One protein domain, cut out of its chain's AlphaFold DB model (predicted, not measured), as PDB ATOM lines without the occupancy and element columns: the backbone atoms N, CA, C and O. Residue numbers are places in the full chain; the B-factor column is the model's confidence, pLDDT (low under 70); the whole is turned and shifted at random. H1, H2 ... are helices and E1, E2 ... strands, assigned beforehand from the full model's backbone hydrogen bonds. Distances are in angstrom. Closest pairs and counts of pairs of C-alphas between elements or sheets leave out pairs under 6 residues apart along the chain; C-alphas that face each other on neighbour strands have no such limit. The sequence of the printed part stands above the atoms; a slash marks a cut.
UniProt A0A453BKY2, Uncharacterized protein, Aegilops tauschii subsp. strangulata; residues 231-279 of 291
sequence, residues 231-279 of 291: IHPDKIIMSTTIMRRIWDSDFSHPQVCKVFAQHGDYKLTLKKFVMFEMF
ATOM      1  N   ILE A 231     218.852 172.569 207.936       79.19
ATOM      2  CA  ILE A 231     218.149 173.289 208.983       79.19
ATOM      3  C   ILE A 231     216.660 173.159 208.693       79.19
ATOM      4  O   ILE A 231     216.199 173.410 207.581       79.19
ATOM      5  N   HIS A 232     215.891 172.838 209.734       81.31
ATOM      6  CA  HIS A 232     214.436 172.790 209.646       81.31
ATOM      7  C   HIS A 232     213.879 174.055 208.957       81.31
ATOM      8  O   HIS A 232     214.236 175.161 209.370       81.31
ATOM      9  N   PRO A 233     212.957 173.940 207.980       81.06
ATOM     10  CA  PRO A 233     212.518 175.059 207.139       81.06
ATOM     11  C   PRO A 233     211.881 176.215 207.919       81.06
ATOM     12  O   PRO A 233     211.897 177.348 207.446       81.06
ATOM     13  N   ASP A 234     211.367 175.962 209.123       85.81
ATOM     14  CA  ASP A 234     210.828 176.996 210.020       85.81
ATOM     15  C   ASP A 234     211.902 177.769 210.810       85.81
ATOM     16  O   ASP A 234     211.560 178.662 211.588       85.81
ATOM     17  N   LYS A 235     213.183 177.420 210.666       87.56
ATOM     18  CA  LYS A 235     214.307 178.058 211.351       87.56
ATOM     19  C   LYS A 235     215.206 178.755 210.337       87.56
ATOM     20  O   LYS A 235     215.336 178.318 209.194       87.56
ATOM     21  N   ILE A 236     215.812 179.855 210.757       87.31
ATOM     22  CA  ILE A 236     216.810 180.568 209.966       87.31
ATOM     23  C   ILE A 236     217.758 181.330 210.881       87.31
ATOM     24  O   ILE A 236     217.340 181.856 211.917       87.31
ATOM     25  N   ILE A 237     219.024 181.419 210.485       88.81
ATOM     26  CA  ILE A 237     219.977 182.334 211.107       88.81
ATOM     27  C   ILE A 237     219.949 183.646 210.323       88.81
ATOM     28  O   ILE A 237     220.120 183.653 209.104       88.81
ATOM     29  N   MET A 238     219.689 184.757 211.007       87.50
ATOM     30  CA  MET A 238     219.632 186.079 210.393       87.50
ATOM     31  C   MET A 238     220.991 186.446 209.789       87.50
ATOM     32  O   MET A 238     222.010 186.384 210.472       87.50
ATOM     33  N   SER A 239     220.998 186.885 208.528       83.94
ATOM     34  CA  SER A 239     222.215 187.383 207.878       83.94
ATOM     35  C   SER A 239     222.793 188.576 208.644       83.94
ATOM     36  O   SER A 239     222.077 189.539 208.945       83.94
ATOM     37  N   THR A 240     224.104 188.556 208.891       82.06
ATOM     38  CA  THR A 240     224.831 189.615 209.607       82.06
ATOM     39  C   THR A 240     224.635 190.991 208.959       82.06
ATOM     40  O   THR A 240     224.520 192.000 209.654       82.06
ATOM     41  N   THR A 241     224.529 191.050 207.628       81.38
ATOM     42  CA  THR A 241     224.311 192.302 206.884       81.38
ATOM     43  C   THR A 241     222.941 192.909 207.175       81.38
ATOM     44  O   THR A 241     222.822 194.118 207.362       81.38
ATOM     45  N   ILE A 242     221.897 192.080 207.226       83.06
ATOM     46  CA  ILE A 242     220.527 192.524 207.515       83.06
ATOM     47  C   ILE A 242     220.413 192.939 208.978       83.06
ATOM     48  O   ILE A 242     219.860 193.991 209.286       83.06
ATOM     49  N   MET A 243     220.999 192.140 209.865       84.38
ATOM     50  CA  MET A 243     221.034 192.393 211.297       84.38
ATOM     51  C   MET A 243     221.696 193.735 211.633       84.38
ATOM     52  O   MET A 243     221.116 194.521 212.377       84.38
ATOM     53  N   ARG A 244     222.859 194.042 211.042       83.19
ATOM     54  CA  ARG A 244     223.534 195.336 211.235       83.19
ATOM     55  C   ARG A 244     222.654 196.508 210.816       83.19
ATOM     56  O   ARG A 244     222.507 197.451 211.577       83.19
ATOM     57  N   ARG A 245     222.017 196.422 209.645       85.75
ATOM     58  CA  ARG A 245     221.125 197.488 209.158       85.75
ATOM     59  C   ARG A 245     219.938 197.725 210.085       85.75
ATOM     60  O   ARG A 245     219.552 198.868 210.292       85.75
ATOM     61  N   ILE A 246     219.381 196.658 210.657       84.75
ATOM     62  CA  ILE A 246     218.328 196.756 211.675       84.75
ATOM     63  C   ILE A 246     218.855 197.471 212.927       84.75
ATOM     64  O   ILE A 246     218.170 198.345 213.451       84.75
ATOM     65  N   TRP A 247     220.068 197.141 213.380       84.75
ATOM     66  CA  TRP A 247     220.716 197.797 214.524       84.75
ATOM     67  C   TRP A 247     220.972 199.287 214.284       84.75
ATOM     68  O   TRP A 247     220.705 200.111 215.158       84.75
ATOM     69  N   ASP A 248     221.394 199.633 213.069       86.50
ATOM     70  CA  ASP A 248     221.603 201.010 212.617       86.50
ATOM     71  C   ASP A 248     220.278 201.752 212.340       86.50
ATOM     72  O   ASP A 248     220.278 202.909 211.924       86.50
ATOM     73  N   SER A 249     219.130 201.104 212.581       85.69
ATOM     74  CA  SER A 249     217.783 201.627 212.322       85.69
ATOM     75  C   SER A 249     217.495 201.976 210.848       85.69
ATOM     76  O   SER A 249     216.570 202.736 210.554       85.69
ATOM     77  N   ASP A 250     218.228 201.382 209.899       86.50
ATOM     78  CA  ASP A 250     218.020 201.525 208.449       86.50
ATOM     79  C   ASP A 250     216.994 200.502 207.927       86.50
ATOM     80  O   ASP A 250     217.293 199.562 207.183       86.50
ATOM     81  N   PHE A 251     215.739 200.687 208.337       82.75
ATOM     82  CA  PHE A 251     214.622 199.827 207.930       82.75
ATOM     83  C   PHE A 251     214.165 200.058 206.485       82.75
ATOM     84  O   PHE A 251     213.490 199.210 205.910       82.75
ATOM     85  N   SER A 252     214.522 201.200 205.892       85.25
ATOM     86  CA  SER A 252     214.179 201.547 204.509       85.25
ATOM     87  C   SER A 252     215.026 200.820 203.470       85.25
ATOM     88  O   SER A 252     214.703 200.860 202.279       85.25
ATOM     89  N   HIS A 253     216.115 200.172 203.887       84.81
ATOM     90  CA  HIS A 253     217.027 199.546 202.951       84.81
ATOM     91  C   HIS A 253     216.331 198.438 202.138       84.81
ATOM     92  O   HIS A 253     215.739 197.526 202.724       84.81
ATOM     93  N   PRO A 254     216.468 198.412 200.796       83.69
ATOM     94  CA  PRO A 254     215.795 197.423 199.952       83.69
ATOM     95  C   PRO A 254     216.071 195.969 200.353       83.69
ATOM     96  O   PRO A 254     215.201 195.115 200.214       83.69
ATOM     97  N   GLN A 255     217.273 195.674 200.859       80.62
ATOM     98  CA  GLN A 255     217.616 194.327 201.333       80.62
ATOM     99  C   GLN A 255     216.845 193.940 202.600       80.62
ATOM    100  O   GLN A 255     216.405 192.801 202.698       80.62
ATOM    101  N   VAL A 256     216.636 194.875 203.535       82.75
ATOM    102  CA  VAL A 256     215.856 194.625 204.757       82.75
ATOM    103  C   VAL A 256     214.401 194.368 204.367       82.75
ATOM    104  O   VAL A 256     213.852 193.320 204.696       82.75
ATOM    105  N   CYS A 257     213.816 195.244 203.545       82.06
ATOM    106  CA  CYS A 257     212.447 195.086 203.050       82.06
ATOM    107  C   CYS A 257     212.223 193.751 202.320       82.06
ATOM    108  O   CYS A 257     211.206 193.098 202.537       82.06
ATOM    109  N   LYS A 258     213.174 193.310 201.484       82.88
ATOM    110  CA  LYS A 258     213.091 192.025 200.762       82.88
ATOM    111  C   LYS A 258     213.068 190.814 201.690       82.88
ATOM    112  O   LYS A 258     212.413 189.825 201.385       82.88
ATOM    113  N   VAL A 259     213.788 190.878 202.804       80.06
ATOM    114  CA  VAL A 259     213.910 189.758 203.742       80.06
ATOM    115  C   VAL A 259     212.636 189.593 204.590       80.06
ATOM    116  O   VAL A 259     212.266 188.467 204.925       80.06
ATOM    117  N   PHE A 260     211.913 190.690 204.849       78.69
ATOM    118  CA  PHE A 260     210.595 190.694 205.505       78.69
ATOM    119  C   PHE A 260     209.402 190.605 204.541       78.69
ATOM    120  O   PHE A 260     208.253 190.595 204.982       78.69
ATOM    121  N   ALA A 261     209.639 190.543 203.232       76.38
ATOM    122  CA  ALA A 261     208.564 190.394 202.265       76.38
ATOM    123  C   ALA A 261     207.915 189.001 202.364       76.38
ATOM    124  O   ALA A 261     208.583 187.996 202.615       76.38
ATOM    125  N   GLN A 262     206.607 188.932 202.086       65.69
ATOM    126  CA  GLN A 262     205.859 187.666 202.011       65.69
ATOM    127  C   GLN A 262     206.358 186.749 200.875       65.69
ATOM    128  O   GLN A 262     206.133 185.537 200.885       65.69
ATOM    129  N   HIS A 263     207.065 187.327 199.900       61.34
ATOM    130  CA  HIS A 263     207.656 186.643 198.757       61.34
ATOM    131  C   HIS A 263     209.158 186.961 198.683       61.34
ATOM    132  O   HIS A 263     209.546 188.125 198.730       61.34
ATOM    133  N   GLY A 264     209.999 185.931 198.570       64.19
ATOM    134  CA  GLY A 264     211.463 186.040 198.529       64.19
ATOM    135  C   GLY A 264     212.139 184.741 198.973       64.19
ATOM    136  O   GLY A 264     211.448 183.775 199.291       64.19
ATOM    137  N   ASP A 265     213.471 184.722 199.011       61.31
ATOM    138  CA  ASP A 265     214.243 183.514 199.351       61.31
ATOM    139  C   ASP A 265     214.291 183.249 200.867       61.31
ATOM    140  O   ASP A 265     214.277 182.105 201.311       61.31
ATOM    141  N   TYR A 266     214.262 184.311 201.679       65.50
ATOM    142  CA  TYR A 266     214.419 184.215 203.137       65.50
ATOM    143  C   TYR A 266     213.091 184.029 203.888       65.50
ATOM    144  O   TYR A 266     213.076 183.414 204.955       65.50
ATOM    145  N   LYS A 267     211.985 184.543 203.320       74.19
ATOM    146  CA  LYS A 267     210.598 184.471 203.827       74.19
ATOM    147  C   LYS A 267     210.508 184.513 205.355       74.19
ATOM    148  O   LYS A 267     209.906 183.619 205.950       74.19
ATOM    149  N   LEU A 268     211.106 185.521 206.002       79.38
ATOM    150  CA  LEU A 268     211.152 185.568 207.472       79.38
ATOM    151  C   LEU A 268     209.763 185.498 208.109       79.38
ATOM    152  O   LEU A 268     209.612 184.915 209.174       79.38
ATOM    153  N   THR A 269     208.743 186.025 207.432       76.81
ATOM    154  CA  THR A 269     207.343 185.979 207.877       76.81
ATOM    155  C   THR A 269     206.764 184.564 207.960       76.81
ATOM    156  O   THR A 269     205.706 184.383 208.551       76.81
ATOM    157  N   LEU A 270     207.416 183.568 207.353       80.81
ATOM    158  CA  LEU A 270     207.024 182.158 207.402       80.81
ATOM    159  C   LEU A 270     207.876 181.340 208.382       80.81
ATOM    160  O   LEU A 270     207.628 180.150 208.562       80.81
ATOM    161  N   LYS A 271     208.902 181.943 208.991       85.50
ATOM    162  CA  LYS A 271     209.802 181.262 209.924       85.50
ATOM    163  C   LYS A 271     209.224 181.344 211.333       85.50
ATOM    164  O   LYS A 271     208.824 182.413 211.781       85.50
ATOM    165  N   LYS A 272     209.220 180.220 212.053       86.94
ATOM    166  CA  LYS A 272     208.846 180.178 213.478       86.94
ATOM    167  C   LYS A 272     209.987 180.639 214.376       86.94
ATOM    168  O   LYS A 272     209.739 181.182 215.444       86.94
ATOM    169  N   PHE A 273     211.231 180.419 213.952       87.50
ATOM    170  CA  PHE A 273     212.413 180.793 214.717       87.50
ATOM    171  C   PHE A 273     213.401 181.563 213.848       87.50
ATOM    172  O   PHE A 273     213.870 181.068 212.822       87.50
ATOM    173  N   VAL A 274     213.759 182.755 214.312       87.94
ATOM    174  CA  VAL A 274     214.811 183.583 213.725       87.94
ATOM    175  C   VAL A 274     215.916 183.722 214.761       87.94
ATOM    176  O   VAL A 274     215.694 184.248 215.851       87.94
ATOM    177  N   MET A 275     217.097 183.204 214.441       89.12
ATOM    178  CA  MET A 275     218.268 183.284 215.308       89.12
ATOM    179  C   MET A 275     219.059 184.541 214.971       89.12
ATOM    180  O   MET A 275     219.399 184.770 213.813       89.12
ATOM    181  N   PHE A 276     219.362 185.338 215.991       85.00
ATOM    182  CA  PHE A 276     220.219 186.511 215.876       85.00
ATOM    183  C   PHE A 276     221.560 186.212 216.526       85.00
ATOM    184  O   PHE A 276     221.617 185.657 217.627       85.00
ATOM    185  N   GLU A 277     222.626 186.592 215.838       79.00
ATOM    186  CA  GLU A 277     223.950 186.633 216.429       79.00
ATOM    187  C   GLU A 277     224.031 187.820 217.397       79.00
ATOM    188  O   GLU A 277     223.531 188.910 217.125       79.00
ATOM    189  N   MET A 278     224.664 187.601 218.545       71.38
ATOM    190  CA  MET A 278     224.950 188.655 219.508       71.38
ATOM    191  C   MET A 278     226.457 188.876 219.528       71.38
ATOM    192  O   MET A 278     227.200 188.008 219.978       71.38
ATOM    193  N   PHE A 279     226.901 190.048 219.079       64.75
ATOM    194  CA  PHE A 279     228.263 190.496 219.334       64.75
ATOM    195  C   PHE A 279     228.297 191.159 220.704       64.75
ATOM    196  O   PHE A 279     227.657 192.188 220.919       64.75
TER     197      PHE A 279
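Overview. This is residues 231 to 279 of the 291 residues of an uncharacterized protein of Aegilops tauschii subsp. strangulata (UniProt A0A453BKY2). The printed part is a flat single loop of chain: two very short parallel strands, E1 and E2, lie side by side, the chain goes from E1 out through two short helices, H1 and H2, that meet at a large angle, and the stretch 260 to 272 leads back to E2. The 49 printed residues hold E1, H1, H2 and E2 in that order; the sheet's order is E1, E2, parallel. The class is mixed, helices and strands, with under half of the residues in named elements. The whole is compact, with a radius of gyration of the C-alphas of 10.7 A and spans of 29 by 27 by 12 A.

Along the chain. Strand E1, residues 235 to 237, begins with C-alpha 235 at (214.307, 178.058, 211.351) and is 7.1 A long. Strand E2, residues 273 to 275, is 6.4 A long and ends with C-alpha 275 at (218.268, 183.284, 215.308). Helix H1, residues 240 to 247, is 10.4 A long, and helix H2, residues 254 to 259, is 8.8 A long.

Arrangement. E1 and E2 are parallel, with 16 degrees between their directions. C-alphas 237 and 275 face each other at 4.6 A; N 275 and O 236 are within hydrogen-bond range at 2.9 A, as are N 236 and O 273 at 3.1 A. E1, H1, H2 and E2 make a strand-helix-strand unit, two parallel neighbour strands with helices between, and its crossover is right-handed. H1 and H2 touch, about perpendicular at 73 degrees; their closest C-alphas, of Ile 242 and Val 256, are 5.8 A apart. E1 and H2 are apart, as are H1 and E2. In H1 and H2 every O i to N i+4 pair is within hydrogen-bond range.

Size, cuts and confidence. The two C-alphas farthest apart, of His 263 and Phe 279, are 29.4 A apart. The printed part has no cut. The link from H2 to E2 is long, with 13 residues. The mean pLDDT of the printed part is 80.8; residues 262 to 266 and 279 are under 70.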